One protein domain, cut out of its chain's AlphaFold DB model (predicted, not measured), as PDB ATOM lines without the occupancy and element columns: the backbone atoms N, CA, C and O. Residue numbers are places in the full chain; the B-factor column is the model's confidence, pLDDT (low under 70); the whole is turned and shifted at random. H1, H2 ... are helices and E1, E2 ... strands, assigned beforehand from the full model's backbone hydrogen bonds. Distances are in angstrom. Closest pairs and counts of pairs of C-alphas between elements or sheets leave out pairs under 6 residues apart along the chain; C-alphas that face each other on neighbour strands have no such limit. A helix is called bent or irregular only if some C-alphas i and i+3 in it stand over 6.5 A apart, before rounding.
ATOM      1  N   LEU A  10      43.863  21.820 -40.659       93.25
ATOM      2  CA  LEU A  10      42.991  22.976 -40.520       93.25
ATOM      3  C   LEU A  10      42.085  22.763 -39.310       93.25
ATOM      4  O   LEU A  10      41.229  21.879 -39.311       93.25
ATOM      5  N   TYR A  11      42.240  23.609 -38.302       94.94
ATOM      6  CA  TYR A  11      41.255  23.789 -37.251       94.94
ATOM      7  C   TYR A  11      40.198  24.799 -37.712       94.94
ATOM      8  O   TYR A  11      40.524  25.907 -38.151       94.94
ATOM      9  N   PHE A  12      38.926  24.419 -37.592       95.81
ATOM     10  CA  PHE A  12      37.783  25.227 -38.001       95.81
ATOM     11  C   PHE A  12      36.780  25.360 -36.855       95.81
ATOM     12  O   PHE A  12      36.174  24.379 -36.422       95.81
ATOM     13  N   ASN A  13      36.560  26.593 -36.408       96.25
ATOM     14  CA  ASN A  13      35.445  26.967 -35.555       96.25
ATOM     15  C   ASN A  13      34.752  28.201 -36.147       96.25
ATOM     16  O   ASN A  13      35.408  29.194 -36.461       96.25
ATOM     17  N   HIS A  14      33.431  28.145 -36.308       95.69
ATOM     18  CA  HIS A  14      32.635  29.255 -36.829       95.69
ATOM     19  C   HIS A  14      31.339  29.362 -36.039       95.69
ATOM     20  O   HIS A  14      30.550  28.420 -35.999       95.69
ATOM     21  N   VAL A  15      31.103  30.529 -35.447       94.56
ATOM     22  CA  VAL A  15      29.867  30.851 -34.738       94.56
ATOM     23  C   VAL A  15      28.991  31.705 -35.642       94.56
ATOM     24  O   VAL A  15      29.417  32.741 -36.161       94.56
ATOM     25  N   PHE A  16      27.755  31.270 -35.849       93.88
ATOM     26  CA  PHE A  16      26.799  31.974 -36.688       93.88
ATOM     27  C   PHE A  16      25.416  32.011 -36.052       93.88
ATOM     28  O   PHE A  16      25.048  31.152 -35.252       93.88
ATOM     29  N   GLN A  17      24.637  33.004 -36.461       93.69
ATOM     30  CA  GLN A  17      23.230  33.129 -36.140       93.69
ATOM     31  C   GLN A  17      22.395  32.938 -37.404       93.69
ATOM     32  O   GLN A  17      22.691  33.508 -38.456       93.69
ATOM     33  N   ILE A  18      21.320  32.163 -37.291       93.31
ATOM     34  CA  ILE A  18      20.273  32.104 -38.309       93.31
ATOM     35  C   ILE A  18      19.309  33.258 -38.031       93.31
ATOM     36  O   ILE A  18      18.728  33.346 -36.952       93.31
ATOM     37  N   VAL A  19      19.168  34.161 -38.994       91.88
ATOM     38  CA  VAL A  19      18.350  35.367 -38.884       91.88
ATOM     39  C   VAL A  19      17.208  35.258 -39.893       91.88
ATOM     40  O   VAL A  19      17.487  35.044 -41.076       91.88
ATOM     41  N   PRO A  20      15.937  35.386 -39.476       90.62
ATOM     42  CA  PRO A  20      14.834  35.426 -40.424       90.62
ATOM     43  C   PRO A  20      14.989  36.632 -41.355       90.62
ATOM     44  O   PRO A  20      15.433  37.709 -40.952       90.62
ATOM     45  N   VAL A  21      14.636  36.430 -42.614       86.94
ATOM     46  CA  VAL A  21      14.427  37.483 -43.607       86.94
ATOM     47  C   VAL A  21      12.989  37.370 -44.120       86.94
ATOM     48  O   VAL A  21      12.294  36.396 -43.816       86.94
ATOM     49  N   ASP A  22      12.516  38.385 -44.842       85.44
ATOM     50  CA  ASP A  22      11.125  38.456 -45.297       85.44
ATOM     51  C   ASP A  22      10.662  37.165 -45.992       85.44
ATOM     52  O   ASP A  22      11.440  36.446 -46.625       85.44
ATOM     53  N   SER A  23       9.356  36.903 -45.937       82.31
ATOM     54  CA  SER A  23       8.709  35.808 -46.684       82.31
ATOM     55  C   SER A  23       9.116  34.386 -46.255       82.31
ATOM     56  O   SER A  23       9.082  33.464 -47.063       82.31
ATOM     57  N   GLY A  24       9.489  34.175 -44.987       85.50
ATOM     58  CA  GLY A  24       9.812  32.835 -44.467       85.50
ATOM     59  C   GLY A  24      11.190  32.310 -44.885       85.50
ATOM     60  O   GLY A  24      11.485  31.127 -44.713       85.50
ATOM     61  N   HIS A  25      12.042  33.181 -45.422       85.75
ATOM     62  CA  HIS A  25      13.426  32.862 -45.730       85.75
ATOM     63  C   HIS A  25      14.327  33.116 -44.509       85.75
ATOM     64  O   HIS A  25      13.979  33.847 -43.582       85.75
ATOM     65  N   PHE A  26      15.521  32.526 -44.508       88.00
ATOM     66  CA  PHE A  26      16.518  32.730 -43.457       88.00
ATOM     67  C   PHE A  26      17.866  33.086 -44.076       88.00
ATOM     68  O   PHE A  26      18.226  32.571 -45.134       88.00
ATOM     69  N   LYS A  27      18.632  33.941 -43.395       87.56
ATOM     70  CA  LYS A  27      20.038  34.214 -43.706       87.56
ATOM     71  C   LYS A  27      20.935  33.768 -42.563       87.56
ATOM     72  O   LYS A  27      20.552  33.831 -41.398       87.56
ATOM     73  N   VAL A  28      22.158  33.373 -42.893       89.44
ATOM     74  CA  VAL A  28      23.200  33.080 -41.908       89.44
ATOM     75  C   VAL A  28      24.054  34.328 -41.718       89.44
ATOM     76  O   VAL A  28      24.602  34.867 -42.679       89.44
ATOM     77  N   ARG A  29      24.170  34.802 -40.478       88.38
ATOM     78  CA  ARG A  29      25.058  35.899 -40.093       88.38
ATOM     79  C   ARG A  29      26.212  35.336 -39.280       88.38
ATOM     80  O   ARG A  29      25.993  34.632 -38.304       88.38
ATOM     81  N   SER A  30      27.440  35.644 -39.681       91.69
ATOM     82  CA  SER A  30      28.615  35.283 -38.883       91.69
ATOM     83  C   SER A  30      28.668  36.144 -37.623       91.69
ATOM     84  O   SER A  30      28.552  37.364 -37.723       91.69
ATOM     85  N   GLU A  31      28.866  35.503 -36.477       94.06
ATOM     86  CA  GLU A  31      29.030  36.133 -35.158       94.06
ATOM     87  C   GLU A  31      30.470  36.015 -34.647       94.06
ATOM     88  O   GLU A  31      30.892  36.782 -33.790       94.06
ATOM     89  N   GLY A  32      31.239  35.074 -35.194       94.94
ATOM     90  CA  GLY A  32      32.661  34.940 -34.932       94.94
ATOM     91  C   GLY A  32      33.259  33.718 -35.615       94.94
ATOM     92  O   GLY A  32      32.538  32.868 -36.139       94.94
ATOM     93  N   TYR A  33      34.580  33.630 -35.625       96.44
ATOM     94  CA  TYR A  33      35.310  32.470 -36.116       96.44
ATOM     95  C   TYR A  33      36.692  32.361 -35.473       96.44
ATOM     96  O   TYR A  33      37.286  33.357 -35.055       96.44
ATOM     97  N   ALA A  34      37.209  31.136 -35.460       96.25
ATOM     98  CA  ALA A  34      38.611  30.840 -35.250       96.25
ATOM     99  C   ALA A  34      39.053  29.783 -36.267       96.25
ATOM    100  O   ALA A  34      38.679  28.610 -36.175       96.25
ATOM    101  N   TYR A  35      39.826  30.216 -37.258       97.50
ATOM    102  CA  TYR A  35      40.442  29.333 -38.240       97.50
ATOM    103  C   TYR A  35      41.932  29.292 -37.990       97.50
ATOM    104  O   TYR A  35      42.554  30.342 -37.841       97.50
ATOM    105  N   ARG A  36      42.516  28.101 -37.972       94.94
ATOM    106  CA  ARG A  36      43.931  27.944 -37.658       94.94
ATOM    107  C   ARG A  36      44.542  26.845 -38.507       94.94
ATOM    108  O   ARG A  36      43.947  25.785 -38.670       94.94
ATOM    109  N   VAL A  37      45.702  27.136 -39.076       93.69
ATOM    110  CA  VAL A  37      46.500  26.190 -39.849       93.69
ATOM    111  C   VAL A  37      47.648  25.744 -38.967       93.69
ATOM    112  O   VAL A  37      48.438  26.574 -38.512       93.69
ATOM    113  N   ASP A  38      47.739  24.441 -38.759       91.94
ATOM    114  CA  ASP A  38      48.776  23.829 -37.946       91.94
ATOM    115  C   ASP A  38      49.710  22.984 -38.796       91.94
ATOM    116  O   ASP A  38      49.329  22.459 -39.842       91.94
ATOM    117  N   ARG A  39      50.925  22.805 -38.292       88.94
ATOM    118  CA  ARG A  39      51.877  21.803 -38.761       88.94
ATOM    119  C   ARG A  39      52.179  20.798 -37.646       88.94
ATOM    120  O   ARG A  39      52.001  21.120 -36.466       88.94
ATOM    121  N   PRO A  40      52.676  19.599 -37.969       88.19
ATOM    122  CA  PRO A  40      53.094  18.639 -36.964       88.19
ATOM    123  C   PRO A  40      54.330  19.179 -36.233       88.19
ATOM    124  O   PRO A  40      55.150  19.887 -36.818       88.19
ATOM    125  N   SER A  41      54.470  18.826 -34.959       85.50
ATOM    126  CA  SER A  41      55.648  19.136 -34.142       85.50
ATOM    127  C   SER A  41      56.211  17.852 -33.556       85.50
ATOM    128  O   SER A  41      55.469  16.912 -33.263       85.50
ATOM    129  N   GLU A  42      57.518  17.843 -33.304       83.31
ATOM    130  CA  GLU A  42      58.216  16.744 -32.628       83.31
ATOM    131  C   GLU A  42      57.685  16.503 -31.206       83.31
ATOM    132  O   GLU A  42      57.766  15.393 -30.689       83.31
ATOM    133  N   SER A  43      57.087  17.524 -30.584       85.69
ATOM    134  CA  SER A  43      56.467  17.419 -29.258       85.69
ATOM    135  C   SER A  43      55.133  16.656 -29.251       85.69
ATOM    136  O   SER A  43      54.564  16.426 -28.185       85.69
ATOM    137  N   GLY A  44      54.594  16.308 -30.427       83.69
ATOM    138  CA  GLY A  44      53.262  15.721 -30.597       83.69
ATOM    139  C   GLY A  44      52.106  16.721 -30.473       83.69
ATOM    140  O   GLY A  44      50.974  16.380 -30.806       83.69
ATOM    141  N   THR A  45      52.368  17.962 -30.046       84.62
ATOM    142  CA  THR A  45      51.372  19.045 -30.049       84.62
ATOM    143  C   THR A  45      51.483  19.826 -31.359       84.62
ATOM    144  O   THR A  45      52.571  20.324 -31.640       84.62
ATOM    145  N   PRO A  46      50.415  19.959 -32.168       87.00
ATOM    146  CA  PRO A  46      50.478  20.722 -33.410       87.00
ATOM    147  C   PRO A  46      50.954  22.156 -33.172       87.00
ATOM    148  O   PRO A  46      50.514  22.828 -32.238       87.00
ATOM    149  N   GLU A  47      51.865  22.615 -34.023       87.88
ATOM    150  CA  GLU A  47      52.356  23.984 -34.005       87.88
ATOM    151  C   GLU A  47      51.498  24.840 -34.922       87.88
ATOM    152  O   GLU A  47      51.419  24.589 -36.124       87.88
ATOM    153  N   GLU A  48      50.898  25.881 -34.355       89.88
ATOM    154  CA  GLU A  48      50.215  26.902 -35.136       89.88
ATOM    155  C   GLU A  48      51.198  27.582 -36.098       89.88
ATOM    156  O   GLU A  48      52.302  27.965 -35.710       89.88
ATOM    157  N   VAL A  49      50.782  27.734 -37.355       89.44
ATOM    158  CA  VAL A  49      51.510  28.470 -38.397       89.44
ATOM    159  C   VAL A  49      50.886  29.850 -38.577       89.44
ATOM    160  O   VAL A  49      51.571  30.876 -38.559       89.44
ATOM    161  N   ILE A  50      49.566  29.871 -38.746       91.81
ATOM    162  CA  ILE A  50      48.771  31.074 -38.971       91.81
ATOM    163  C   ILE A  50      47.350  30.838 -38.462       91.81
ATOM    164  O   ILE A  50      46.777  29.767 -38.683       91.81
ATOM    165  N   SER A  51      46.759  31.848 -37.831       94.56
ATOM    166  CA  SER A  51      45.343  31.833 -37.465       94.56
ATOM    167  C   SER A  51      44.644  33.130 -37.829       94.56
ATOM    168  O   SER A  51      45.253  34.195 -37.899       94.56
ATOM    169  N   TYR A  52      43.343  33.014 -38.075       96.38
ATOM    170  CA  TYR A  52      42.420  34.109 -38.325       96.38
ATOM    171  C   TYR A  52      41.302  34.029 -37.303       96.38
ATOM    172  O   TYR A  52      40.561  33.042 -37.261       96.38
ATOM    173  N   HIS A  53      41.147  35.087 -36.519       96.19
ATOM    174  CA  HIS A  53      40.169  35.168 -35.450       96.19
ATOM    175  C   HIS A  53      39.239  36.362 -35.652       96.19
ATOM    176  O   HIS A  53      39.624  37.432 -36.129       96.19
ATOM    177  N   TRP A  54      37.989  36.174 -35.257       96.50
ATOM    178  CA  TRP A  54      37.052  37.254 -35.010       96.50
ATOM    179  C   TRP A  54      36.092  36.806 -33.915       96.50
ATOM    180  O   TRP A  54      35.314  35.878 -34.106       96.50
ATOM    181  N   HIS A  55      36.163  37.441 -32.752       92.81
ATOM    182  CA  HIS A  55      35.349  37.098 -31.588       92.81
ATOM    183  C   HIS A  55      34.880  38.394 -30.902       92.81
ATOM    184  O   HIS A  55      35.362  38.742 -29.825       92.81
ATOM    185  N   PRO A  56      33.954  39.142 -31.529       90.81
ATOM    186  CA  PRO A  56      33.547  40.475 -31.072       90.81
ATOM    187  C   PRO A  56      32.876  40.468 -29.691       90.81
ATOM    188  O   PRO A  56      32.796  41.500 -29.041       90.81
ATOM    189  N   HIS A  57      32.415  39.303 -29.231       87.81
ATOM    190  CA  HIS A  57      31.741  39.131 -27.943       87.81
ATOM    191  C   HIS A  57      32.687  38.664 -26.818       87.81
ATOM    192  O   HIS A  57      32.235  38.416 -25.701       87.81
ATOM    193  N   LEU A  58      33.989  38.509 -27.095       86.44
ATOM    194  CA  LEU A  58      34.980  38.114 -26.090       86.44
ATOM    195  C   LEU A  58      35.424  39.332 -25.267       86.44
ATOM    196  O   LEU A  58      36.088  40.232 -25.778       86.44
ATOM    197  N   LEU A  59      35.105  39.332 -23.971       86.06
ATOM    198  CA  LEU A  59      35.500  40.407 -23.058       86.06
ATOM    199  C   LEU A  59      37.028  40.536 -22.970       86.06
ATOM    200  O   LEU A  59      37.727  39.568 -22.677       86.06
ATOM    201  N   GLY A  60      37.535  41.753 -23.186       83.88
ATOM    202  CA  GLY A  60      38.964  42.070 -23.082       83.88
ATOM    203  C   GLY A  60      39.823  41.631 -24.275       83.88
ATOM    204  O   GLY A  60      41.044  41.774 -24.208       83.88
ATOM    205  N   GLY A  61      39.219  41.112 -25.351       84.50
ATOM    206  CA  GLY A  61      39.907  40.763 -26.598       84.50
ATOM    207  C   GLY A  61      39.706  41.799 -27.718       84.50
ATOM    208  O   GLY A  61      38.879  42.700 -27.588       84.50
ATOM    209  N   PRO A  62      40.440  41.680 -28.843       86.25
ATOM    210  CA  PRO A  62      40.175  42.482 -30.034       86.25
ATOM    211  C   PRO A  62      38.763  42.255 -30.593       86.25
ATOM    212  O   PRO A  62      38.356  41.119 -30.844       86.25
ATOM    213  N   GLU A  63      38.044  43.347 -30.858       90.75
ATOM    214  CA  GLU A  63      36.694  43.314 -31.446       90.75
ATOM    215  C   GLU A  63      36.707  43.227 -32.985       90.75
ATOM    216  O   GLU A  63      35.698  42.910 -33.624       90.75
ATOM    217  N   PHE A  64      37.862  43.498 -33.600       92.50
ATOM    218  CA  PHE A  64      38.054  43.482 -35.048       92.50
ATOM    219  C   PHE A  64      38.597  42.127 -35.536       92.50
ATOM    220  O   PHE A  64      39.322  41.452 -34.798       92.50
ATOM    221  N   PRO A  65      38.279  41.714 -36.777       96.06
ATOM    222  CA  PRO A  65      38.920  40.565 -37.409       96.06
ATOM    223  C   PRO A  65      40.438  40.733 -37.454       96.06
ATOM    224  O   PRO A  65      40.935  41.784 -37.856       96.06
ATOM    225  N   HIS A  66      41.176  39.709 -37.049       96.25
ATOM    226  CA  HIS A  66      42.627  39.776 -36.988       96.25
ATOM    227  C   HIS A  66      43.281  38.433 -37.289       96.25
ATOM    228  O   HIS A  66      42.637  37.385 -37.314       96.25
ATOM    229  N   MET A  67      44.585  38.492 -37.524       95.38
ATOM    230  CA  MET A  67      45.440  37.352 -37.805       95.38
ATOM    231  C   MET A  67      46.572  37.274 -36.778       95.38
ATOM    232  O   MET A  67      47.124  38.309 -36.398       95.38
ATOM    233  N   HIS A  68      46.947  36.056 -36.390       92.88
ATOM    234  CA  HIS A  68      48.211  35.780 -35.711       92.88
ATOM    235  C   HIS A  68      49.183  35.104 -36.673       92.88
ATOM    236  O   HIS A  68      48.803  34.235 -37.461       92.88
ATOM    237  N   VAL A  69      50.454  35.498 -36.590       86.19
ATOM    238  CA  VAL A  69      51.550  34.836 -37.303       86.19
ATOM    239  C   VAL A  69      52.451  34.187 -36.275       86.19
ATOM    240  O   VAL A  69      53.041  34.860 -35.427       86.19
ATOM    241  N   HIS A  70      52.575  32.871 -36.370       83.00
ATOM    242  CA  HIS A  70      53.417  32.104 -35.476       83.00
ATOM    243  C   HIS A  70      54.755  31.841 -36.163       83.00
ATOM    244  O   HIS A  70      54.900  30.973 -37.021       83.00
ATOM    245  N   ALA A  71      55.755  32.637 -35.789       69.00
ATOM    246  CA  ALA A  71      57.131  32.411 -36.199       69.00
ATOM    247  C   ALA A  71      57.812  31.440 -35.224       69.00
ATOM    248  O   ALA A  71      57.764  31.616 -34.004       69.00
ATOM    249  N   SER A  72      58.492  30.430 -35.763       65.12
ATOM    250  CA  SER A  72      59.410  29.609 -34.969       65.12
ATOM    251  C   SER A  72      60.723  30.370 -34.734       65.12
ATOM    252  O   SER A  72      61.184  31.119 -35.593       65.12
ATOM    253  N   GLY A  73      61.334  30.212 -33.555       65.12
ATOM    254  CA  GLY A  73      62.628  30.828 -33.230       65.12
ATOM    255  C   GLY A  73      62.549  32.100 -32.374       65.12
ATOM    256  O   GLY A  73      61.892  32.107 -31.332       65.12
ATOM    257  N   ARG A  74      63.306  33.143 -32.752       61.81
ATOM    258  CA  ARG A  74      63.566  34.344 -31.922       61.81
ATOM    259  C   ARG A  74      62.383  35.313 -31.813       61.81
ATOM    260  O   ARG A  74      62.320  36.065 -30.846       61.81
ATOM    261  N   ASP A  75      61.410  35.226 -32.714       68.12
ATOM    262  CA  ASP A  75      60.326  36.208 -32.829       68.12
ATOM    263  C   ASP A  75      58.998  35.723 -32.229       68.12
ATOM    264  O   ASP A  75      57.917  36.007 -32.744       68.12
ATOM    265  N   LYS A  76      59.051  35.034 -31.080       71.44
ATOM    266  CA  LYS A  76      57.851  34.570 -30.344       71.44
ATOM    267  C   LYS A  76      56.878  35.700 -29.986       71.44
ATOM    268  O   LYS A  76      55.712  35.446 -29.701       71.44
ATOM    269  N   HIS A  77      57.349  36.945 -29.986       78.75
ATOM    270  CA  HIS A  77      56.510  38.118 -29.769       78.75
ATOM    271  C   HIS A  77      55.479  38.328 -30.885       78.75
ATOM    272  O   HIS A  77      54.408  38.852 -30.592       78.75
ATOM    273  N   LEU A  78      55.747  37.870 -32.116       81.56
ATOM    274  CA  LEU A  78      54.808  37.990 -33.239       81.56
ATOM    275  C   LEU A  78      53.501  37.232 -32.996       81.56
ATOM    276  O   LEU A  78      52.444  37.728 -33.372       81.56
ATOM    277  N   ALA A  79      53.546  36.113 -32.268       80.44
ATOM    278  CA  ALA A  79      52.346  35.364 -31.892       80.44
ATOM    279  C   ALA A  79      51.376  36.186 -31.014       80.44
ATOM    280  O   ALA A  79      50.184  35.899 -30.956       80.44
ATOM    281  N   ARG A  80      51.868  37.233 -30.335       83.75
ATOM    282  CA  ARG A  80      51.054  38.132 -29.495       83.75
ATOM    283  C   ARG A  80      50.530  39.358 -30.244       83.75
ATOM    284  O   ARG A  80      49.798  40.153 -29.659       83.75
ATOM    285  N   VAL A  81      50.939  39.549 -31.496       87.31
ATOM    286  CA  VAL A  81      50.517  40.691 -32.306       87.31
ATOM    287  C   VAL A  81      49.243  40.319 -33.053       87.31
ATOM    288  O   VAL A  81      49.215  39.351 -33.805       87.31
ATOM    289  N   HIS A  82      48.198  41.123 -32.858       92.06
ATOM    290  CA  HIS A  82      46.956  41.020 -33.617       92.06
ATOM    291  C   HIS A  82      47.093  41.869 -34.879       92.06
ATOM    292  O   HIS A  82      46.997  43.095 -34.817       92.06
ATOM    293  N   PHE A  83      47.337  41.235 -36.023       92.75
ATOM    294  CA  PHE A  83      47.391  41.940 -37.301       92.75
ATOM    295  C   PHE A  83      45.961  42.203 -37.782       92.75
ATOM    296  O   PHE A  83      45.245  41.232 -38.024       92.75
ATOM    297  N   PRO A  84      45.507  43.466 -37.911       94.00
ATOM    298  CA  PRO A  84      44.145  43.747 -38.348       94.00
ATOM    299  C   PRO A  84      43.890  43.211 -39.755       94.00
ATOM    300  O   PRO A  84      44.701  43.400 -40.663       94.00
ATOM    301  N   THR A  85      42.740  42.575 -39.945       94.12
ATOM    302  CA  THR A  85      42.287  42.075 -41.242       94.12
ATOM    303  C   THR A  85      40.858  42.529 -41.527       94.12
ATOM    304  O   THR A  85      40.138  43.017 -40.656       94.12
ATOM    305  N   GLY A  86      40.403  42.334 -42.766       92.00
ATOM    306  CA  GLY A  86      38.967  42.233 -43.028       92.00
ATOM    307  C   GLY A  86      38.406  40.914 -42.487       92.00
ATOM    308  O   GLY A  86      39.155  40.055 -42.010       92.00
ATOM    309  N   ARG A  87      37.088  40.711 -42.606       91.62
ATOM    310  CA  ARG A  87      36.495  39.390 -42.350       91.62
ATOM    311  C   ARG A  87      37.124  38.350 -43.275       91.62
ATOM    312  O   ARG A  87      37.194  38.550 -44.491       91.62
ATOM    313  N   MET A  88      37.547  37.239 -42.689       94.50
ATOM    314  CA  MET A  88      38.054  36.079 -43.403       94.50
ATOM    315  C   MET A  88      36.928  35.065 -43.568       94.50
ATOM    316  O   MET A  88      36.252  34.732 -42.599       94.50
ATOM    317  N   SER A  89      36.712  34.588 -44.793       94.19
ATOM    318  CA  SER A  89      35.814  33.460 -45.046       94.19
ATOM    319  C   SER A  89      36.619  32.170 -45.136       94.19
ATOM    320  O   SER A  89      37.806  32.187 -45.479       94.19
ATOM    321  N   ILE A  90      35.969  31.042 -44.863       94.81
ATOM    322  CA  ILE A  90      36.613  29.736 -44.991       94.81
ATOM    323  C   ILE A  90      37.025  29.444 -46.436       94.81
ATOM    324  O   ILE A  90      38.089  28.879 -46.668       94.81
TER     325      ILE A  90
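This is residues 10 to 90 of the 128 residues of an uncharacterized protein of Bryobacterales bacterium (UniProt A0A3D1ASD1). A long two-stranded hairpin, E1 and E2, with E2 bent at residue 31, makes much of the length of the domain; at one end it is an arm of two strands alone, and toward the other E3 and the short E4 join it side by side to make a four-stranded sheet, with the small helix H1 beside E4. The 81 printed residues have four named strands and then one named helix, in the order E1 E2 E3 E4 H1, and the class is mostly strand. The sheet, in the order E1, E2, E3, E4, is antiparallel throughout and forms a meander, each strand the antiparallel neighbour of the one before. The whole is loose, with a radius of gyration of the C-alphas of 15.8 A and spans of 56 by 25 by 20 A.

E2, residues 25 to 39, bends by 58 degrees at residue 31. It forms a hairpin with the edge strand E1, residues 10 to 21, at 171 degrees; N 11 and O 36 are 2.8 A apart, within hydrogen-bond range. E3, residues 47 to 54, forms a hairpin with E2 at 157 degrees, with N 35 and O 52 at 2.9 A. E4, residues 66 to 69, forms a hairpin with E3, with N 53 and O 66 at 2.9 A; E1 and E4 are apart. H1, residues 76 to 80, is on the sheet at a height of 6.2 A, over none of the strands, but only just: 2 of its C-alphas fall on E4. Its one O i to N i+4 pair is out of hydrogen-bond range, 0 of 1, while 2 of 2 O i to N i+3 pairs are within it.

E1 begins at C-alpha 10 (42.991, 22.976, -40.520) and is 32.2 A long; E2 is 40.6 A and E3 20.3 A. H1 ends at C-alpha 80 (51.054, 38.132, -29.495).

The C-alphas of Ser 23 and Arg 74, the two farthest apart, are 56.8 A apart. The printed part has no cut, and the link from E3 to E4 is long, 11 residues. Residues 71 to 75 have pLDDT under 70.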